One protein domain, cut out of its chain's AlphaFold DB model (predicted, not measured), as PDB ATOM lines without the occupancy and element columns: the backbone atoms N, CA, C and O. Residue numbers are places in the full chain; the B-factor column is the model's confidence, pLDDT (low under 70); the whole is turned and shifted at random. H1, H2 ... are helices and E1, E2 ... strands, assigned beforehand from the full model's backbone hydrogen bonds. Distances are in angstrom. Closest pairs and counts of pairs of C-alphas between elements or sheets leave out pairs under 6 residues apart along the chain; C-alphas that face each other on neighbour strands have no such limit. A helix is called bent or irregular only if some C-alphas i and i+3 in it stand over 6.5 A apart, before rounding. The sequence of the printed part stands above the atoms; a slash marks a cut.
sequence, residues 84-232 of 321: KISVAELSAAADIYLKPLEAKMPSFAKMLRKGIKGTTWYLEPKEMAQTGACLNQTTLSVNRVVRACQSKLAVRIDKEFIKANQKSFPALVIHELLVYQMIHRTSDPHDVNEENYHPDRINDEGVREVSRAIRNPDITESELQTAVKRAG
ATOM      1  N   LYS A  84      56.527 -36.569  -1.250       84.06
ATOM      2  CA  LYS A  84      55.963 -35.663  -0.254       84.06
ATOM      3  C   LYS A  84      56.298 -34.219  -0.618       84.06
ATOM      4  O   LYS A  84      57.467 -33.874  -0.768       84.06
ATOM      5  N   ILE A  85      55.278 -33.371  -0.698       87.81
ATOM      6  CA  ILE A  85      55.450 -31.938  -0.940       87.81
ATOM      7  C   ILE A  85      55.791 -31.273   0.388       87.81
ATOM      8  O   ILE A  85      55.096 -31.464   1.394       87.81
ATOM      9  N   SER A  86      56.861 -30.484   0.416       89.69
ATOM     10  CA  SER A  86      57.254 -29.801   1.642       89.69
ATOM     11  C   SER A  86      56.261 -28.692   2.011       89.69
ATOM     12  O   SER A  86      55.670 -28.023   1.160       89.69
ATOM     13  N   VAL A  87      56.127 -28.420   3.313       88.50
ATOM     14  CA  VAL A  87      55.325 -27.285   3.811       88.50
ATOM     15  C   VAL A  87      55.804 -25.959   3.210       88.50
ATOM     16  O   VAL A  87      54.990 -25.067   2.972       88.50
ATOM     17  N   ALA A  88      57.108 -25.821   2.953       91.81
ATOM     18  CA  ALA A  88      57.688 -24.630   2.344       91.81
ATOM     19  C   ALA A  88      57.193 -24.430   0.902       91.81
ATOM     20  O   ALA A  88      56.752 -23.334   0.559       91.81
ATOM     21  N   GLU A  89      57.190 -25.488   0.089       92.88
ATOM     22  CA  GLU A  89      56.687 -25.448  -1.291       92.88
ATOM     23  C   GLU A  89      55.183 -25.175  -1.343       92.88
ATOM     24  O   GLU A  89      54.744 -24.307  -2.099       92.88
ATOM     25  N   LEU A  90      54.393 -25.842  -0.494       92.19
ATOM     26  CA  LEU A  90      52.952 -25.586  -0.389       92.19
ATOM     27  C   LEU A  90      52.666 -24.144   0.032       92.19
ATOM     28  O   LEU A  90      51.785 -23.497  -0.532       92.19
ATOM     29  N   SER A  91      53.421 -23.624   1.002       94.00
ATOM     30  CA  SER A  91      53.273 -22.243   1.469       94.00
ATOM     31  C   SER A  91      53.614 -21.248   0.366       94.00
ATOM     32  O   SER A  91      52.863 -20.297   0.162       94.00
ATOM     33  N   ALA A  92      54.697 -21.484  -0.382       94.88
ATOM     34  CA  ALA A  92      55.091 -20.641  -1.505       94.88
ATOM     35  C   ALA A  92      54.040 -20.646  -2.628       94.88
ATOM     36  O   ALA A  92      53.701 -19.587  -3.157       94.88
ATOM     37  N   ALA A  93      53.481 -21.815  -2.956       94.19
ATOM     38  CA  ALA A  93      52.423 -21.941  -3.954       94.19
ATOM     39  C   ALA A  93      51.121 -21.261  -3.499       94.19
ATOM     40  O   ALA A  93      50.524 -20.497  -4.257       94.19
ATOM     41  N   ALA A  94      50.697 -21.482  -2.253       94.12
ATOM     42  CA  ALA A  94      49.488 -20.875  -1.705       94.12
ATOM     43  C   ALA A  94      49.616 -19.347  -1.573       94.12
ATOM     44  O   ALA A  94      48.651 -18.621  -1.815       94.12
ATOM     45  N   ASP A  95      50.803 -18.837  -1.235       95.62
ATOM     46  CA  ASP A  95      51.070 -17.410  -1.017       95.62
ATOM     47  C   ASP A  95      50.779 -16.520  -2.223       95.62
ATOM     48  O   ASP A  95      50.465 -15.344  -2.028       95.62
ATOM     49  N   ILE A  96      50.827 -17.071  -3.440       95.31
ATOM     50  CA  ILE A  96      50.438 -16.367  -4.671       95.31
ATOM     51  C   ILE A  96      49.022 -15.789  -4.542       95.31
ATOM     52  O   ILE A  96      48.760 -14.689  -5.023       95.31
ATOM     53  N   TYR A  97      48.133 -16.491  -3.838       95.62
ATOM     54  CA  TYR A  97      46.746 -16.080  -3.639       95.62
ATOM     55  C   TYR A  97      46.414 -15.729  -2.185       95.62
ATOM     56  O   TYR A  97      45.599 -14.839  -1.942       95.62
ATOM     57  N   LEU A  98      47.062 -16.366  -1.204       94.19
ATOM     58  CA  LEU A  98      46.795 -16.097   0.210       94.19
ATOM     59  C   LEU A  98      47.312 -14.730   0.664       94.19
ATOM     60  O   LEU A  98      46.669 -14.128   1.515       94.19
ATOM     61  N   LYS A  99      48.409 -14.197   0.102       94.12
ATOM     62  CA  LYS A  99      48.887 -12.845   0.458       94.12
ATOM     63  C   LYS A  99      47.925 -11.741  -0.007       94.12
ATOM     64  O   LYS A  99      47.551 -10.912   0.823       94.12
ATOM     65  N   PRO A 100      47.460 -11.720  -1.274       94.00
ATOM     66  CA  PRO A 100      46.403 -10.793  -1.685       94.00
ATOM     67  C   PRO A 100      45.109 -10.969  -0.882       94.00
ATOM     68  O   PRO A 100      44.472  -9.985  -0.510       94.00
ATOM     69  N   LEU A 101      44.734 -12.218  -0.585       93.44
ATOM     70  CA  LEU A 101      43.553 -12.521   0.217       93.44
ATOM     71  C   LEU A 101      43.671 -11.973   1.641       93.44
ATOM     72  O   LEU A 101      42.709 -11.420   2.160       93.44
ATOM     73  N   GLU A 102      44.843 -12.086   2.259       92.19
ATOM     74  CA  GLU A 102      45.116 -11.591   3.607       92.19
ATOM     75  C   GLU A 102      44.924 -10.076   3.710       92.19
ATOM     76  O   GLU A 102      44.424  -9.594   4.719       92.19
ATOM     77  N   ALA A 103      45.204  -9.326   2.640       91.06
ATOM     78  CA  ALA A 103      44.935  -7.892   2.595       91.06
ATOM     79  C   ALA A 103      43.433  -7.546   2.546       91.06
ATOM     80  O   ALA A 103      43.072  -6.429   2.918       91.06
ATOM     81  N   LYS A 104      42.560  -8.470   2.119       91.69
ATOM     82  CA  LYS A 104      41.103  -8.262   1.980       91.69
ATOM     83  C   LYS A 104      40.296  -8.915   3.109       91.69
ATOM     84  O   LYS A 104      39.335  -8.327   3.597       91.69
ATOM     85  N   MET A 105      40.664 -10.130   3.518       89.25
ATOM     86  CA  MET A 105      40.000 -10.953   4.539       89.25
ATOM     87  C   MET A 105      41.039 -11.774   5.341       89.25
ATOM     88  O   MET A 105      41.197 -12.979   5.111       89.25
ATOM     89  N   PRO A 106      41.741 -11.150   6.309       86.69
ATOM     90  CA  PRO A 106      42.879 -11.752   7.013       86.69
ATOM     91  C   PRO A 106      42.552 -13.067   7.729       86.69
ATOM     92  O   PRO A 106      43.276 -14.053   7.595       86.69
ATOM     93  N   SER A 107      41.440 -13.121   8.469       83.44
ATOM     94  CA  SER A 107      41.078 -14.302   9.266       83.44
ATOM     95  C   SER A 107      40.722 -15.504   8.386       83.44
ATOM     96  O   SER A 107      41.028 -16.641   8.746       83.44
ATOM     97  N   PHE A 108      40.154 -15.261   7.198       88.31
ATOM     98  CA  PHE A 108      39.886 -16.309   6.211       88.31
ATOM     99  C   PHE A 108      41.189 -16.851   5.607       88.31
ATOM    100  O   PHE A 108      41.389 -18.065   5.566       88.31
ATOM    101  N   ALA A 109      42.131 -15.969   5.250       90.56
ATOM    102  CA  ALA A 109      43.468 -16.381   4.816       90.56
ATOM    103  C   ALA A 109      44.196 -17.192   5.906       90.56
ATOM    104  O   ALA A 109      44.735 -18.262   5.623       90.56
ATOM    105  N   LYS A 110      44.158 -16.738   7.168       86.75
ATOM    106  CA  LYS A 110      44.747 -17.445   8.321       86.75
ATOM    107  C   LYS A 110      44.154 -18.843   8.494       86.75
ATOM    108  O   LYS A 110      44.900 -19.786   8.748       86.75
ATOM    109  N   MET A 111      42.838 -18.986   8.350       86.81
ATOM    110  CA  MET A 111      42.166 -20.283   8.410       86.81
ATOM    111  C   MET A 111      42.669 -21.218   7.298       86.81
ATOM    112  O   MET A 111      43.093 -22.329   7.605       86.81
ATOM    113  N   LEU A 112      42.732 -20.762   6.041       90.38
ATOM    114  CA  LEU A 112      43.257 -21.576   4.934       90.38
ATOM    115  C   LEU A 112      44.717 -21.995   5.161       90.38
ATOM    116  O   LEU A 112      45.063 -23.155   4.948       90.38
ATOM    117  N   ARG A 113      45.566 -21.101   5.690       89.75
ATOM    118  CA  ARG A 113      46.967 -21.417   6.034       89.75
ATOM    119  C   ARG A 113      47.098 -22.547   7.057       89.75
ATOM    120  O   ARG A 113      48.074 -23.292   6.996       89.75
ATOM    121  N   LYS A 114      46.148 -22.696   7.988       84.69
ATOM    122  CA  LYS A 114      46.164 -23.813   8.949       84.69
ATOM    123  C   LYS A 114      46.043 -25.165   8.242       84.69
ATOM    124  O   LYS A 114      46.687 -26.115   8.676       84.69
ATOM    125  N   GLY A 115      45.311 -25.229   7.125       81.19
ATOM    126  CA  GLY A 115      45.153 -26.453   6.335       81.19
ATOM    127  C   GLY A 115      46.469 -27.004   5.784       81.19
ATOM    128  O   GLY A 115      46.656 -28.214   5.788       81.19
ATOM    129  N   ILE A 116      47.431 -26.133   5.441       85.62
ATOM    130  CA  ILE A 116      48.763 -26.535   4.942       85.62
ATOM    131  C   ILE A 116      49.512 -27.400   5.966       85.62
ATOM    132  O   ILE A 116      50.243 -28.309   5.594       85.62
ATOM    133  N   LYS A 117      49.350 -27.109   7.262       78.50
ATOM    134  CA  LYS A 117      49.983 -27.876   8.349       78.50
ATOM    135  C   LYS A 117      49.105 -29.018   8.861       78.50
ATOM    136  O   LYS A 117      49.618 -29.915   9.515       78.50
ATOM    137  N   GLY A 118      47.798 -28.945   8.615       72.81
ATOM    138  CA  GLY A 118      46.811 -29.917   9.085       72.81
ATOM    139  C   GLY A 118      46.640 -31.137   8.179       72.81
ATOM    140  O   GLY A 118      45.925 -32.054   8.563       72.81
ATOM    141  N   THR A 119      47.271 -31.160   7.000       73.88
ATOM    142  CA  THR A 119      47.251 -32.289   6.055       73.88
ATOM    143  C   THR A 119      48.637 -32.579   5.512       73.88
ATOM    144  O   THR A 119      49.449 -31.670   5.342       73.88
ATOM    145  N   THR A 120      48.891 -33.845   5.189       81.44
ATOM    146  CA  THR A 120      50.110 -34.238   4.470       81.44
ATOM    147  C   THR A 120      49.850 -34.261   2.967       81.44
ATOM    148  O   THR A 120      48.806 -34.740   2.537       81.44
ATOM    149  N   TRP A 121      50.773 -33.744   2.154       85.94
ATOM    150  CA  TRP A 121      50.576 -33.617   0.707       85.94
ATOM    151  C   TRP A 121      51.589 -34.446  -0.069       85.94
ATOM    152  O   TRP A 121      52.779 -34.425   0.251       85.94
ATOM    153  N   TYR A 122      51.122 -35.119  -1.116       85.75
ATOM    154  CA  TYR A 122      51.931 -36.001  -1.952       85.75
ATOM    155  C   TYR A 122      51.700 -35.729  -3.442       85.75
ATOM    156  O   TYR A 122      50.573 -35.480  -3.873       85.75
ATOM    157  N   LEU A 123      52.769 -35.816  -4.232       85.62
ATOM    158  CA  LEU A 123      52.724 -35.942  -5.685       85.62
ATOM    159  C   LEU A 123      52.723 -37.419  -6.055       85.62
ATOM    160  O   LEU A 123      53.714 -38.118  -5.844       85.62
ATOM    161  N   GLU A 124      51.632 -37.871  -6.652       81.50
ATOM    162  CA  GLU A 124      51.409 -39.248  -7.048       81.50
ATOM    163  C   GLU A 124      51.863 -39.511  -8.483       81.50
ATOM    164  O   GLU A 124      51.355 -38.881  -9.412       81.50
ATOM    165  N   PRO A 125      52.805 -40.444  -8.710       73.69
ATOM    166  CA  PRO A 125      53.275 -40.793 -10.048       73.69
ATOM    167  C   PRO A 125      52.294 -41.699 -10.804       73.69
ATOM    168  O   PRO A 125      52.439 -41.880 -12.010       73.69
ATOM    169  N   LYS A 126      51.339 -42.316 -10.098       68.75
ATOM    170  CA  LYS A 126      50.338 -43.228 -10.660       68.75
ATOM    171  C   LYS A 126      49.019 -42.489 -10.860       68.75
ATOM    172  O   LYS A 126      48.712 -41.541 -10.139       68.75
ATOM    173  N   GLU A 127      48.223 -42.966 -11.812       66.81
ATOM    174  CA  GLU A 127      46.858 -42.479 -11.987       66.81
ATOM    175  C   GLU A 127      46.054 -42.703 -10.699       66.81
ATOM    176  O   GLU A 127      46.064 -43.791 -10.116       66.81
ATOM    177  N   MET A 128      45.372 -41.656 -10.237       67.00
ATOM    178  CA  MET A 128      44.550 -41.744  -9.039       67.00
ATOM    179  C   MET A 128      43.272 -42.510  -9.356       67.00
ATOM    180  O   MET A 128      42.390 -42.021 -10.063       67.00
ATOM    181  N   ALA A 129      43.169 -43.721  -8.815       53.91
ATOM    182  CA  ALA A 129      41.959 -44.517  -8.914       53.91
ATOM    183  C   ALA A 129      40.809 -43.851  -8.138       53.91
ATOM    184  O   ALA A 129      40.997 -43.334  -7.032       53.91
ATOM    185  N   GLN A 130      39.598 -43.910  -8.700       52.53
ATOM    186  CA  GLN A 130      38.362 -43.507  -8.025       52.53
ATOM    187  C   GLN A 130      38.023 -44.516  -6.916       52.53
ATOM    188  O   GLN A 130      37.162 -45.372  -7.078       52.53
ATOM    189  N   THR A 131      38.751 -44.468  -5.803       50.09
ATOM    190  CA  THR A 131      38.507 -45.341  -4.643       50.09
ATOM    191  C   THR A 131      37.668 -44.628  -3.584       50.09
ATOM    192  O   THR A 131      37.749 -43.405  -3.461       50.09
ATOM    193  N   GLY A 132      36.927 -45.392  -2.771       48.16
ATOM    194  CA  GLY A 132      36.130 -44.877  -1.645       48.16
ATOM    195  C   GLY A 132      36.936 -44.155  -0.551       48.16
ATOM    196  O   GLY A 132      36.365 -43.408   0.230       48.16
ATOM    197  N   ALA A 133      38.269 -44.285  -0.542       52.50
ATOM    198  CA  ALA A 133      39.164 -43.539   0.351       52.50
ATOM    199  C   ALA A 133      39.278 -42.036   0.007       52.50
ATOM    200  O   ALA A 133      39.897 -41.267   0.746       52.50
ATOM    201  N   CYS A 134      38.719 -41.621  -1.133       59.62
ATOM    202  CA  CYS A 134      38.731 -40.246  -1.593       59.62
ATOM    203  C   CYS A 134      37.463 -39.514  -1.152       59.62
ATOM    204  O   CYS A 134      36.380 -39.776  -1.670       59.62
ATOM    205  N   LEU A 135      37.600 -38.578  -0.215       57.78
ATOM    206  CA  LEU A 135      36.481 -37.799   0.314       57.78
ATOM    207  C   LEU A 135      36.045 -36.672  -0.627       57.78
ATOM    208  O   LEU A 135      34.880 -36.276  -0.600       57.78
ATOM    209  N   ASN A 136      36.969 -36.173  -1.450       59.00
ATOM    210  CA  ASN A 136      36.698 -35.274  -2.568       59.00
ATOM    211  C   ASN A 136      37.670 -35.554  -3.722       59.00
ATOM    212  O   ASN A 136      38.850 -35.834  -3.493       59.00
ATOM    213  N   GLN A 137      37.165 -35.465  -4.953       60.12
ATOM    214  CA  GLN A 137      37.941 -35.643  -6.175       60.12
ATOM    215  C   GLN A 137      37.890 -34.380  -7.029       60.12
ATOM    216  O   GLN A 137      36.873 -34.070  -7.658       60.12
ATOM    217  N   THR A 138      39.033 -33.718  -7.176       61.03
ATOM    218  CA  THR A 138      39.150 -32.618  -8.129       61.03
ATOM    219  C   THR A 138      39.294 -33.188  -9.529       61.03
ATOM    220  O   THR A 138      40.360 -33.652  -9.939       61.03
ATOM    221  N   THR A 139      38.199 -33.155 -10.285       57.91
ATOM    222  CA  THR A 139      38.157 -33.571 -11.689       57.91
ATOM    223  C   THR A 139      38.188 -32.361 -12.620       57.91
ATOM    224  O   THR A 139      37.509 -31.355 -12.396       57.91
ATOM    225  N   LEU A 140      38.958 -32.454 -13.709       50.97
ATOM    226  CA  LEU A 140      38.805 -31.532 -14.838       50.97
ATOM    227  C   LEU A 140      37.657 -32.035 -15.724       50.97
ATOM    228  O   LEU A 140      37.653 -33.190 -16.157       50.97
ATOM    229  N   SER A 141      36.691 -31.151 -15.991       41.91
ATOM    230  CA  SER A 141      35.379 -31.460 -16.586       41.91
ATOM    231  C   SER A 141      35.421 -32.179 -17.934       41.91
ATOM    232  O   SER A 141      34.444 -32.823 -18.303       41.91
ATOM    233  N   VAL A 142      36.531 -32.086 -18.666       43.03
ATOM    234  CA  VAL A 142      36.603 -32.555 -20.053       43.03
ATOM    235  C   VAL A 142      36.726 -34.082 -20.136       43.03
ATOM    236  O   VAL A 142      36.096 -34.676 -20.999       43.03
ATOM    237  N   ASN A 143      37.444 -34.728 -19.203       47.88
ATOM    238  CA  ASN A 143      37.730 -36.174 -19.273       47.88
ATOM    239  C   ASN A 143      37.446 -36.949 -17.970       47.88
ATOM    240  O   ASN A 143      37.775 -38.128 -17.895       47.88
ATOM    241  N   ARG A 144      36.896 -36.308 -16.924       57.50
ATOM    242  CA  ARG A 144      36.683 -36.905 -15.580       57.50
ATOM    243  C   ARG A 144      37.937 -37.508 -14.922       57.50
ATOM    244  O   ARG A 144      37.825 -38.238 -13.944       57.50
ATOM    245  N   VAL A 145      39.126 -37.166 -15.417       64.94
ATOM    246  CA  VAL A 145      40.398 -37.585 -14.821       64.94
ATOM    247  C   VAL A 145      40.554 -36.888 -13.473       64.94
ATOM    248  O   VAL A 145      40.487 -35.655 -13.396       64.94
ATOM    249  N   VAL A 146      40.747 -37.685 -12.424       69.50
ATOM    250  CA  VAL A 146      40.994 -37.218 -11.057       69.50
ATOM    251  C   VAL A 146      42.398 -36.613 -11.011       69.50
ATOM    252  O   VAL A 146      43.376 -37.286 -11.322       69.50
ATOM    253  N   ARG A 147      42.504 -35.320 -10.682       77.00
ATOM    254  CA  ARG A 147      43.773 -34.558 -10.626       77.00
ATOM    255  C   ARG A 147      44.262 -34.286  -9.215       77.00
ATOM    256  O   ARG A 147      45.457 -34.079  -9.021       77.00
ATOM    257  N   ALA A 148      43.356 -34.340  -8.252       78.62
ATOM    258  CA  ALA A 148      43.691 -34.466  -6.851       78.62
ATOM    259  C   ALA A 148      42.641 -35.321  -6.149       78.62
ATOM    260  O   ALA A 148      41.476 -35.361  -6.556       78.62
ATOM    261  N   CYS A 149      43.089 -36.008  -5.111       77.06
ATOM    262  CA  CYS A 149      42.263 -36.773  -4.211       77.06
ATOM    263  C   CYS A 149      42.567 -36.343  -2.783       77.06
ATOM    264  O   CYS A 149      43.720 -36.397  -2.345       77.06
ATOM    265  N   GLN A 150      41.530 -35.947  -2.055       76.44
ATOM    266  CA  GLN A 150      41.662 -35.526  -0.673       76.44
ATOM    267  C   GLN A 150      40.953 -36.494   0.273       76.44
ATOM    268  O   GLN A 150      39.788 -36.835   0.077       76.44
ATOM    269  N   SER A 151      41.658 -36.904   1.327       70.75
ATOM    270  CA  SER A 151      41.114 -37.583   2.503       70.75
ATOM    271  C   SER A 151      41.197 -36.670   3.736       70.75
ATOM    272  O   SER A 151      41.654 -35.528   3.643       70.75
ATOM    273  N   LYS A 152      40.784 -37.153   4.919       67.25
ATOM    274  CA  LYS A 152      40.939 -36.386   6.176       67.25
ATOM    275  C   LYS A 152      42.408 -36.130   6.538       67.25
ATOM    276  O   LYS A 152      42.710 -35.157   7.215       67.25
ATOM    277  N   LEU A 153      43.309 -37.024   6.124       67.81
ATOM    278  CA  LEU A 153      44.708 -37.034   6.567       67.81
ATOM    279  C   LEU A 153      45.682 -36.555   5.487       67.81
ATOM    280  O   LEU A 153      46.764 -36.051   5.807       67.81
ATOM    281  N   ALA A 154      45.316 -36.700   4.211       75.88
ATOM    282  CA  ALA A 154      46.227 -36.427   3.113       75.88
ATOM    283  C   ALA A 154      45.553 -35.837   1.875       75.88
ATOM    284  O   ALA A 154      44.395 -36.123   1.572       75.88
ATOM    285  N   VAL A 155      46.337 -35.066   1.126       82.25
ATOM    286  CA  VAL A 155      46.024 -34.615  -0.230       82.25
ATOM    287  C   VAL A 155      47.024 -35.259  -1.180       82.25
ATOM    288  O   VAL A 155      48.237 -35.146  -1.004       82.25
ATOM    289  N   ARG A 156      46.521 -35.953  -2.190       84.31
ATOM    290  CA  ARG A 156      47.317 -36.635  -3.210       84.31
ATOM    291  C   ARG A 156      47.043 -35.968  -4.553       84.31
ATOM    292  O   ARG A 156      45.885 -35.770  -4.905       84.31
ATOM    293  N   ILE A 157      48.087 -35.571  -5.275       84.88
ATOM    294  CA  ILE A 157      47.989 -34.793  -6.518       84.88
ATOM    295  C   ILE A 157      48.707 -35.530  -7.639       84.88
ATOM    296  O   ILE A 157      49.827 -35.984  -7.452       84.88
ATOM    297  N   ASP A 158      48.112 -35.577  -8.827       84.25
ATOM    298  CA  ASP A 158      48.717 -36.188 -10.014       84.25
ATOM    299  C   ASP A 158      50.028 -35.467 -10.394       84.25
ATOM    300  O   ASP A 158      50.038 -34.303 -10.813       84.25
ATOM    301  N   LYS A 159      51.151 -36.177 -10.247       85.38
ATOM    302  CA  LYS A 159      52.503 -35.665 -10.493       85.38
ATOM    303  C   LYS A 159      52.710 -35.275 -11.951       85.38
ATOM    304  O   LYS A 159      53.324 -34.241 -12.223       85.38
ATOM    305  N   GLU A 160      52.209 -36.072 -12.888       83.19
ATOM    306  CA  GLU A 160      52.387 -35.823 -14.321       83.19
ATOM    307  C   GLU A 160      51.536 -34.634 -14.774       83.19
ATOM    308  O   GLU A 160      52.001 -33.789 -15.545       83.19
ATOM    309  N   PHE A 161      50.338 -34.480 -14.205       83.19
ATOM    310  CA  PHE A 161      49.533 -33.280 -14.407       83.19
ATOM    311  C   PHE A 161      50.258 -32.014 -13.948       83.19
ATOM    312  O   PHE A 161      50.305 -31.042 -14.706       83.19
ATOM    313  N   ILE A 162      50.843 -32.014 -12.745       85.38
ATOM    314  CA  ILE A 162      51.560 -30.844 -12.215       85.38
ATOM    315  C   ILE A 162      52.830 -30.547 -13.004       85.38
ATOM    316  O   ILE A 162      53.083 -29.380 -13.311       85.38
ATOM    317  N   LYS A 163      53.594 -31.568 -13.409       84.88
ATOM    318  CA  LYS A 163      54.754 -31.381 -14.291       84.88
ATOM    319  C   LYS A 163      54.362 -30.710 -15.607       84.88
ATOM    320  O   LYS A 163      55.031 -29.769 -16.026       84.88
ATOM    321  N   ALA A 164      53.266 -31.149 -16.225       83.06
ATOM    322  CA  ALA A 164      52.763 -30.559 -17.463       83.06
ATOM    323  C   ALA A 164      52.115 -29.173 -17.256       83.06
ATOM    324  O   ALA A 164      52.088 -28.362 -18.179       83.06
ATOM    325  N   ASN A 165      51.602 -28.882 -16.055       82.50
ATOM    326  CA  ASN A 165      50.785 -27.699 -15.760       82.50
ATOM    327  C   ASN A 165      51.258 -26.952 -14.506       82.50
ATOM    328  O   ASN A 165      50.449 -26.606 -13.642       82.50
ATOM    329  N   GLN A 166      52.551 -26.639 -14.410       84.56
ATOM    330  CA  GLN A 166      53.126 -25.991 -13.218       84.56
ATOM    331  C   GLN A 166      52.398 -24.696 -12.810       84.56
ATOM    332  O   GLN A 166      52.224 -24.423 -11.625       84.56
ATOM    333  N   LYS A 167      51.895 -23.919 -13.779       85.81
ATOM    334  CA  LYS A 167      51.129 -22.681 -13.522       85.81
ATOM    335  C   LYS A 167      49.800 -22.919 -12.794       85.81
ATOM    336  O   LYS A 167      49.292 -22.013 -12.140       85.81
ATOM    337  N   SER A 168      49.240 -24.120 -12.903       82.50
ATOM    338  CA  SER A 168      47.977 -24.500 -12.267       82.50
ATOM    339  C   SER A 168      48.164 -24.966 -10.825       82.50
ATOM    340  O   SER A 168      47.192 -24.984 -10.071       82.50
ATOM    341  N   PHE A 169      49.394 -25.299 -10.417       89.38
ATOM    342  CA  PHE A 169      49.680 -25.830  -9.086       89.38
ATOM    343  C   PHE A 169      49.228 -24.894  -7.949       89.38
ATOM    344  O   PHE A 169      48.469 -25.348  -7.095       89.38
ATOM    345  N   PRO A 170      49.535 -23.580  -7.962       91.25
ATOM    346  CA  PRO A 170      49.022 -22.645  -6.956       91.25
ATOM    347  C   PRO A 170      47.492 -22.628  -6.847       91.25
ATOM    348  O   PRO A 170      46.934 -22.531  -5.757       91.25
ATOM    349  N   ALA A 171      46.795 -22.713  -7.984       89.06
ATOM    350  CA  ALA A 171      45.337 -22.671  -8.014       89.06
ATOM    351  C   ALA A 171      44.725 -23.963  -7.459       89.06
ATOM    352  O   ALA A 171      43.712 -23.899  -6.762       89.06
ATOM    353  N   LEU A 172      45.357 -25.107  -7.741       88.38
ATOM    354  CA  LEU A 172      44.976 -26.396  -7.178       88.38
ATOM    355  C   LEU A 172      45.185 -26.412  -5.662       88.38
ATOM    356  O   LEU A 172      44.265 -26.768  -4.940       88.38
ATOM    357  N   VAL A 173      46.330 -25.927  -5.167       92.25
ATOM    358  CA  VAL A 173      46.595 -25.839  -3.721       92.25
ATOM    359  C   VAL A 173      45.502 -25.042  -3.001       92.25
ATOM    360  O   VAL A 173      44.979 -25.499  -1.991       92.25
ATOM    361  N   ILE A 174      45.089 -23.884  -3.527       93.75
ATOM    362  CA  ILE A 174      43.980 -23.114  -2.932       93.75
ATOM    363  C   ILE A 174      42.660 -23.883  -2.960       93.75
ATOM    364  O   ILE A 174      41.897 -23.807  -1.999       93.75
ATOM    365  N   HIS A 175      42.374 -24.594  -4.052       90.25
ATOM    366  CA  HIS A 175      41.159 -25.390  -4.172       90.25
ATOM    367  C   HIS A 175      41.104 -26.488  -3.104       90.25
ATOM    368  O   HIS A 175      40.155 -26.527  -2.329       90.25
ATOM    369  N   GLU A 176      42.156 -27.294  -2.984       88.31
ATOM    370  CA  GLU A 176      42.238 -28.365  -1.981       88.31
ATOM    371  C   GLU A 176      42.252 -27.810  -0.541       88.31
ATOM    372  O   GLU A 176      41.674 -28.393   0.369       88.31
ATOM    373  N   LEU A 177      42.819 -26.620  -0.298       90.94
ATOM    374  CA  LEU A 177      42.701 -25.968   1.016       90.94
ATOM    375  C   LEU A 177      41.258 -25.559   1.347       90.94
ATOM    376  O   LEU A 177      40.875 -25.589   2.513       90.94
ATOM    377  N   LEU A 178      40.450 -25.173   0.359       89.88
ATOM    378  CA  LEU A 178      39.026 -24.891   0.563       89.88
ATOM    379  C   LEU A 178      38.241 -26.184   0.817       89.88
ATOM    380  O   LEU A 178      37.425 -26.226   1.736       89.88
ATOM    381  N   VAL A 179      38.527 -27.242   0.056       84.81
ATOM    382  CA  VAL A 179      37.955 -28.580   0.271       84.81
ATOM    383  C   VAL A 179      38.277 -29.080   1.681       84.81
ATOM    384  O   VAL A 179      37.367 -29.478   2.407       84.81
ATOM    385  N   TYR A 180      39.533 -28.947   2.123       84.00
ATOM    386  CA  TYR A 180      39.956 -29.244   3.494       84.00
ATOM    387  C   TYR A 180      39.062 -28.560   4.530       84.00
ATOM    388  O   TYR A 180      38.546 -29.211   5.435       84.00
ATOM    389  N   GLN A 181      38.839 -27.251   4.393       83.56
ATOM    390  CA  GLN A 181      38.010 -26.529   5.358       83.56
ATOM    391  C   GLN A 181      36.566 -27.017   5.355       83.56
ATOM    392  O   GLN A 181      35.972 -27.087   6.422       83.56
ATOM    393  N   MET A 182      36.006 -27.380   4.198       78.25
ATOM    394  CA  MET A 182      34.655 -27.941   4.130       78.25
ATOM    395  C   MET A 182      34.575 -29.291   4.847       78.25
ATOM    396  O   MET A 182      33.712 -29.450   5.709       78.25
ATOM    397  N   ILE A 183      35.516 -30.204   4.577       74.00
ATOM    398  CA  ILE A 183      35.603 -31.524   5.228       74.00
ATOM    399  C   ILE A 183      35.676 -31.373   6.757       74.00
ATOM    400  O   ILE A 183      34.923 -32.023   7.490       74.00
ATOM    401  N   HIS A 184      36.544 -30.476   7.236       68.81
ATOM    402  CA  HIS A 184      36.797 -30.257   8.662       68.81
ATOM    403  C   HIS A 184      35.777 -29.352   9.368       68.81
ATOM    404  O   HIS A 184      35.761 -29.315  10.592       68.81
ATOM    405  N   ARG A 185      34.913 -28.625   8.644       63.44
ATOM    406  CA  ARG A 185      33.767 -27.906   9.238       63.44
ATOM    407  C   ARG A 185      32.545 -28.791   9.415       63.44
ATOM    408  O   ARG A 185      31.749 -28.548  10.313       63.44
ATOM    409  N   THR A 186      32.359 -29.763   8.524       50.28
ATOM    410  CA  THR A 186      31.251 -30.724   8.610       50.28
ATOM    411  C   THR A 186      31.474 -31.808   9.660       50.28
ATOM    412  O   THR A 186      30.544 -32.550   9.958       50.28
ATOM    413  N   SER A 187      32.680 -31.886  10.221       41.31
ATOM    414  CA  SER A 187      33.019 -32.711  11.374       41.31
ATOM    415  C   SER A 187      33.160 -31.793  12.590       41.31
ATOM    416  O   SER A 187      33.998 -30.895  12.599       41.31
ATOM    417  N   ASP A 188      32.305 -31.961  13.598       38.47
ATOM    418  CA  ASP A 188      32.532 -31.348  14.908       38.47
ATOM    419  C   ASP A 188      33.931 -31.798  15.386       38.47
ATOM    420  O   ASP A 188      34.238 -32.989  15.287       38.47
ATOM    421  N   PRO A 189      34.819 -30.907  15.868       40.19
ATOM    422  CA  PRO A 189      36.120 -31.315  16.400       40.19
ATOM    423  C   PRO A 189      36.023 -32.341  17.546       40.19
ATOM    424  O   PRO A 189      37.031 -32.965  17.877       40.19
ATOM    425  N   HIS A 190      34.836 -32.533  18.131       38.09
ATOM    426  CA  HIS A 190      34.543 -33.564  19.127       38.09
ATOM    427  C   HIS A 190      33.841 -34.817  18.578       38.09
ATOM    428  O   HIS A 190      33.727 -35.800  19.307       38.09
ATOM    429  N   ASP A 191      33.415 -34.820  17.313       39.03
ATOM    430  CA  ASP A 191      32.722 -35.937  16.662       39.03
ATOM    431  C   ASP A 191      33.569 -36.462  15.495       39.03
ATOM    432  O   ASP A 191      33.331 -36.216  14.312       39.03
ATOM    433  N   VAL A 192      34.640 -37.165  15.866       41.59
ATOM    434  CA  VAL A 192      35.625 -37.762  14.948       41.59
ATOM    435  C   VAL A 192      35.148 -39.127  14.427       41.59
ATOM    436  O   VAL A 192      35.952 -39.931  13.962       41.59
ATOM    437  N   ASN A 193      33.848 -39.416  14.484       40.03
ATOM    438  CA  ASN A 193      33.319 -40.660  13.942       40.03
ATOM    439  C   ASN A 193      33.187 -40.557  12.417       40.03
ATOM    440  O   ASN A 193      32.572 -39.640  11.868       40.03
ATOM    441  N   GLU A 194      33.794 -41.512  11.713       44.69
ATOM    442  CA  GLU A 194      33.705 -41.659  10.254       44.69
ATOM    443  C   GLU A 194      32.256 -41.757   9.755       44.69
ATOM    444  O   GLU A 194      31.973 -41.336   8.637       44.69
ATOM    445  N   GLU A 195      31.336 -42.191  10.619       43.12
ATOM    446  CA  GLU A 195      29.920 -42.424  10.321       43.12
ATOM    447  C   GLU A 195      29.100 -41.151  10.038       43.12
ATOM    448  O   GLU A 195      28.067 -41.236   9.378       43.12
ATOM    449  N   ASN A 196      29.562 -39.964  10.458       41.72
ATOM    450  CA  ASN A 196      28.849 -38.694  10.229       41.72
ATOM    451  C   ASN A 196      29.377 -37.891   9.023       41.72
ATOM    452  O   ASN A 196      28.851 -36.819   8.699       41.72
ATOM    453  N   TYR A 197      30.405 -38.395   8.330       44.34
ATOM    454  CA  TYR A 197      30.899 -37.779   7.102       44.34
ATOM    455  C   TYR A 197      30.032 -38.206   5.911       44.34
ATOM    456  O   TYR A 197      30.125 -39.325   5.417       44.34
ATOM    457  N   HIS A 198      29.208 -37.283   5.415       48.12
ATOM    458  CA  HIS A 198      28.449 -37.487   4.184       48.12
ATOM    459  C   HIS A 198      29.155 -36.774   3.017       48.12
ATOM    460  O   HIS A 198      29.135 -35.539   2.989       48.12
ATOM    461  N   PRO A 199      29.754 -37.499   2.049       47.56
ATOM    462  CA  PRO A 199      30.421 -36.898   0.887       47.56
ATOM    463  C   PRO A 199      29.494 -35.987   0.060       47.56
ATOM    464  O   PRO A 199      29.960 -35.014  -0.528       47.56
ATOM    465  N   ASP A 200      28.175 -36.201   0.128       48.44
ATOM    466  CA  ASP A 200      27.146 -35.360  -0.504       48.44
ATOM    467  C   ASP A 200      27.023 -33.941   0.097       48.44
ATOM    468  O   ASP A 200      26.230 -33.128  -0.379       48.44
ATOM    469  N   ARG A 201      27.777 -33.617   1.161       52.75
ATOM    470  CA  ARG A 201      27.754 -32.296   1.818       52.75
ATOM    471  C   ARG A 201      28.839 -31.333   1.338       52.75
ATOM    472  O   ARG A 201      28.794 -30.161   1.725       52.75
ATOM    473  N   ILE A 202      29.796 -31.762   0.507       63.47
ATOM    474  CA  ILE A 202      30.747 -30.815  -0.089       63.47
ATOM    475  C   ILE A 202      30.057 -30.090  -1.246       63.47
ATOM    476  O   ILE A 202      29.771 -30.657  -2.296       63.47
ATOM    477  N   ASN A 203      29.807 -28.794  -1.056       72.00
ATOM    478  CA  ASN A 203      29.329 -27.916  -2.118       72.00
ATOM    479  C   ASN A 203      30.474 -27.599  -3.098       72.00
ATOM    480  O   ASN A 203      31.080 -26.528  -3.021       72.00
ATOM    481  N   ASP A 204      30.774 -28.524  -4.013       75.38
ATOM    482  CA  ASP A 204      31.851 -28.387  -5.005       75.38
ATOM    483  C   ASP A 204      31.731 -27.102  -5.836       75.38
ATOM    484  O   ASP A 204      32.731 -26.435  -6.116       75.38
ATOM    485  N   GLU A 205      30.510 -26.714  -6.217       80.44
ATOM    486  CA  GLU A 205      30.294 -25.471  -6.961       80.44
ATOM    487  C   GLU A 205      30.618 -24.245  -6.097       80.44
ATOM    488  O   GLU A 205      31.278 -23.321  -6.573       80.44
ATOM    489  N   GLY A 206      30.270 -24.274  -4.808       83.06
ATOM    490  CA  GLY A 206      30.659 -23.252  -3.834       83.06
ATOM    491  C   GLY A 206      32.175 -23.176  -3.620       83.06
ATOM    492  O   GLY A 206      32.747 -22.085  -3.612       83.06
ATOM    493  N   VAL A 207      32.864 -24.319  -3.529       85.88
ATOM    494  CA  VAL A 207      34.337 -24.372  -3.467       85.88
ATOM    495  C   VAL A 207      34.945 -23.745  -4.726       85.88
ATOM    496  O   VAL A 207      35.882 -22.944  -4.647       85.88
ATOM    497  N   ARG A 208      34.404 -24.057  -5.910       83.69
ATOM    498  CA  ARG A 208      34.856 -23.482  -7.190       83.69
ATOM    499  C   ARG A 208      34.558 -21.992  -7.303       83.69
ATOM    500  O   ARG A 208      35.369 -21.269  -7.886       83.69
ATOM    501  N   GLU A 209      33.416 -21.525  -6.805       87.75
ATOM    502  CA  GLU A 209      33.054 -20.106  -6.738       87.75
ATOM    503  C   GLU A 209      34.068 -19.342  -5.884       87.75
ATOM    504  O   GLU A 209      34.692 -18.398  -6.370       87.75
ATOM    505  N   VAL A 210      34.327 -19.805  -4.659       90.75
ATOM    506  CA  VAL A 210      35.290 -19.161  -3.755       90.75
ATOM    507  C   VAL A 210      36.713 -19.245  -4.306       90.75
ATOM    508  O   VAL A 210      37.446 -18.259  -4.278       90.75
ATOM    509  N   SER A 211      37.104 -20.377  -4.891       91.75
ATOM    510  CA  SER A 211      38.400 -20.513  -5.564       91.75
ATOM    511  C   SER A 211      38.551 -19.520  -6.724       91.75
ATOM    512  O   SER A 211      39.618 -18.934  -6.901       91.75
ATOM    513  N   ARG A 212      37.507 -19.294  -7.536       90.31
ATOM    514  CA  ARG A 212      37.512 -18.256  -8.588       90.31
ATOM    515  C   ARG A 212      37.601 -16.853  -7.987       90.31
ATOM    516  O   ARG A 212      38.400 -16.054  -8.463       90.31
ATOM    517  N   ALA A 213      36.841 -16.591  -6.928       92.88
ATOM    518  CA  ALA A 213      36.825 -15.316  -6.223       92.88
ATOM    519  C   ALA A 213      38.211 -14.945  -5.667       92.88
ATOM    520  O   ALA A 213      38.710 -13.863  -5.951       92.88
ATOM    521  N   ILE A 214      38.877 -15.864  -4.959       93.75
ATOM    522  CA  ILE A 214      40.226 -15.659  -4.395       93.75
ATOM    523  C   ILE A 214      41.265 -15.352  -5.485       93.75
ATOM    524  O   ILE A 214      42.188 -14.571  -5.265       93.75
ATOM    525  N   ARG A 215      41.131 -15.975  -6.661       91.56
ATOM    526  CA  ARG A 215      42.073 -15.813  -7.779       91.56
ATOM    527  C   ARG A 215      41.829 -14.552  -8.607       91.56
ATOM    528  O   ARG A 215      42.672 -14.221  -9.434       91.56
ATOM    529  N   ASN A 216      40.704 -13.869  -8.412       92.00
ATOM    530  CA  ASN A 216      40.405 -12.629  -9.111       92.00
ATOM    531  C   ASN A 216      41.106 -11.448  -8.402       92.00
ATOM    532  O   ASN A 216      40.723 -11.112  -7.278       92.00
ATOM    533  N   PRO A 217      42.108 -10.792  -9.020       85.12
ATOM    534  CA  PRO A 217      42.813  -9.675  -8.388       85.12
ATOM    535  C   PRO A 217      41.887  -8.487  -8.093       85.12
ATOM    536  O   PRO A 217      42.040  -7.830  -7.056       85.12
ATOM    537  N   ASP A 218      40.874  -8.280  -8.934       90.69
ATOM    538  CA  ASP A 218      39.991  -7.113  -8.905       90.69
ATOM    539  C   ASP A 218      38.773  -7.294  -7.992       90.69
ATOM    540  O   ASP A 218      37.986  -6.366  -7.823       90.69
ATOM    541  N   ILE A 219      38.611  -8.468  -7.365       92.56
ATOM    542  CA  ILE A 219      37.453  -8.726  -6.504       92.56
ATOM    543  C   ILE A 219      37.401  -7.752  -5.324       92.56
ATOM    544  O   ILE A 219      38.399  -7.540  -4.626       92.56
ATOM    545  N   THR A 220      36.235  -7.181  -5.048       93.94
ATOM    546  CA  THR A 220      36.055  -6.323  -3.874       93.94
ATOM    547  C   THR A 220      35.931  -7.143  -2.585       93.94
ATOM    548  O   THR A 220      35.604  -8.331  -2.601       93.94
ATOM    549  N   GLU A 221      36.165  -6.510  -1.431       92.69
ATOM    550  CA  GLU A 221      35.983  -7.156  -0.119       92.69
ATOM    551  C   GLU A 221      34.543  -7.667   0.080       92.69
ATOM    552  O   GLU A 221      34.342  -8.751   0.628       92.69
ATOM    553  N   SER A 222      33.544  -6.924  -0.410       91.12
ATOM    554  CA  SER A 222      32.125  -7.282  -0.281       91.12
ATOM    555  C   SER A 222      31.736  -8.477  -1.160       91.12
ATOM    556  O   SER A 222      31.043  -9.389  -0.697       91.12
ATOM    557  N   GLU A 223      32.210  -8.513  -2.408       93.56
ATOM    558  CA  GLU A 223      31.977  -9.639  -3.321       93.56
ATOM    559  C   GLU A 223      32.627 -10.916  -2.793       93.56
ATOM    560  O   GLU A 223      31.991 -11.971  -2.756       93.56
ATOM    561  N   LEU A 224      33.867 -10.810  -2.311       93.06
ATOM    562  CA  LEU A 224      34.582 -11.929  -1.717       93.06
ATOM    563  C   LEU A 224      33.862 -12.452  -0.463       93.06
ATOM    564  O   LEU A 224      33.630 -13.656  -0.347       93.06
ATOM    565  N   GLN A 225      33.451 -11.563   0.446       89.94
ATOM    566  CA  GLN A 225      32.695 -11.943   1.642       89.94
ATOM    567  C   GLN A 225      31.373 -12.639   1.280       89.94
ATOM    568  O   GLN A 225      30.993 -13.624   1.915       89.94
ATOM    569  N   THR A 226      30.693 -12.161   0.234       90.06
ATOM    570  CA  THR A 226      29.457 -12.761  -0.279       90.06
ATOM    571  C   THR A 226      29.697 -14.170  -0.813       90.06
ATOM    572  O   THR A 226      28.957 -15.078  -0.432       90.06
ATOM    573  N   ALA A 227      30.734 -14.376  -1.633       89.31
ATOM    574  CA  ALA A 227      31.081 -15.692  -2.173       89.31
ATOM    575  C   ALA A 227      31.397 -16.694  -1.049       89.31
ATOM    576  O   ALA A 227      30.832 -17.786  -0.997       89.31
ATOM    577  N   VAL A 228      32.234 -16.292  -0.085       86.62
ATOM    578  CA  VAL A 228      32.612 -17.123   1.073       86.62
ATOM    579  C   VAL A 228      31.388 -17.505   1.914       86.62
ATOM    580  O   VAL A 228      31.227 -18.668   2.292       86.62
ATOM    581  N   LYS A 229      30.484 -16.549   2.165       84.56
ATOM    582  CA  LYS A 229      29.256 -16.791   2.931       84.56
ATOM    583  C   LYS A 229      28.288 -17.719   2.192       84.56
ATOM    584  O   LYS A 229      27.771 -18.649   2.805       84.56
ATOM    585  N   ARG A 230      28.046 -17.483   0.896       84.75
ATOM    586  CA  ARG A 230      27.132 -18.292   0.064       84.75
ATOM    587  C   ARG A 230      27.596 -19.737  -0.070       84.75
ATOM    588  O   ARG A 230      26.771 -20.640  -0.005       84.75
ATOM    589  N   ALA A 231      28.902 -19.951  -0.186       84.06
ATOM    590  CA  ALA A 231      29.483 -21.283  -0.275       84.06
ATOM    591  C   ALA A 231      29.493 -22.055   1.063       84.06
ATOM    592  O   ALA A 231      29.848 -23.228   1.076       84.06
ATOM    593  N   GLY A 232      29.085 -21.435   2.180       77.44
ATOM    594  CA  GLY A 232      28.953 -22.114   3.475       77.44
ATOM    595  C   GLY A 232      30.216 -22.111   4.345       77.44
ATOM    596  O   GLY A 232      30.225 -22.727   5.410       77.44
TER     597      GLY A 232
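What this domain is: This is residues 84 to 232 of the 321 residues of an uncharacterized protein of Bdellovibrio bacteriovorus (UniProt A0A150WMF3). One long helix, H4, runs through the middle, with a small sheet of four strands on one side of it and two helical hairpins, H1 with H2 and H5 with H6, on other sides; H5 packs on H4, while H6 packs on H5 and stays away from H4. The short helix H3 sits by one end of the sheet, near the start of H4. The printed part has 149 residues, with named elements in the order H1 H2 E1 E2 E3 E4 H3 H4 H5 H6; the class is mixed, helices and strands. The sheet is mixed, in the order E1 E4 E3 E2. The whole is compact and rounded, with a radius of gyration of the C-alphas of 14.9 A and spans of 40 by 39 by 31 A.

Where its parts are: H1, residues 87 to 104, starts at C-alpha 87 (55.325, -27.285, 3.811), spans 23.8 A and has a kink of 59 degrees near residue 94. H2 is residues 106 to 118, 18.7 A. The strands are E1, residues 120 to 124, E2, 136 to 139, E3, 146 to 150, and E4, 154 to 158. H3 is residues 159 to 164. H4, residues 166 to 185, spans 29.7 A from C-alpha 166 (53.126, -25.991, -13.218); it is only just irregular, C-alphas 167 and 170 being 6.9 A apart. H5 is residues 204 to 215, 16.4 A. H6, residues 221 to 230, spans 14.2 A and ends at C-alpha 230 (27.132, -18.292, 0.064).

How they stand to each other: E2, E3 and E4 form a meander, each strand the antiparallel neighbour of the one before; N 138 and O 148 are 3.0 A apart, N 149 and O 156 2.8 A. E1 is parallel to E4, with N 124 and O 157 at 2.7 A. H3 and H4 are on the same face of the sheet, making two layers, helices on one face of a sheet. H4 is over E3 at a height of 8.9 A, slantwise to it at 35 degrees on the local plane. H1 and H2 form a hairpin, closest at C-alphas 102 and 109, 5.2 A. With residues 90 to 97 alone H1 touches H4, about perpendicular at 76 degrees; C-alphas 93 and 170 are closest, 4.6 A. H5 touches H4 at a steep tilt of 52 degrees, closest at C-alphas 211 and 175, 5.8 A. H6 forms a hairpin with H5, closest at C-alphas 227 and 210, 5.7 A, and is apart from H4. Every O i to N i+4 pair is within hydrogen-bond range in H3, H5 and H6; the counts are 10 of 14 in H1, 6 of 9 in H2 and 14 of 16 in H4.

The domain as a whole: The C-alphas of Lys 126 and Ser 222 are farthest apart, 41.6 A. The printed part has no cut. The links E1 to E2 and H4 to H5 are long. The mean pLDDT of the printed part is 77.2; residues 126 to 146, 152 to 153 and 184 to 202 are under 70.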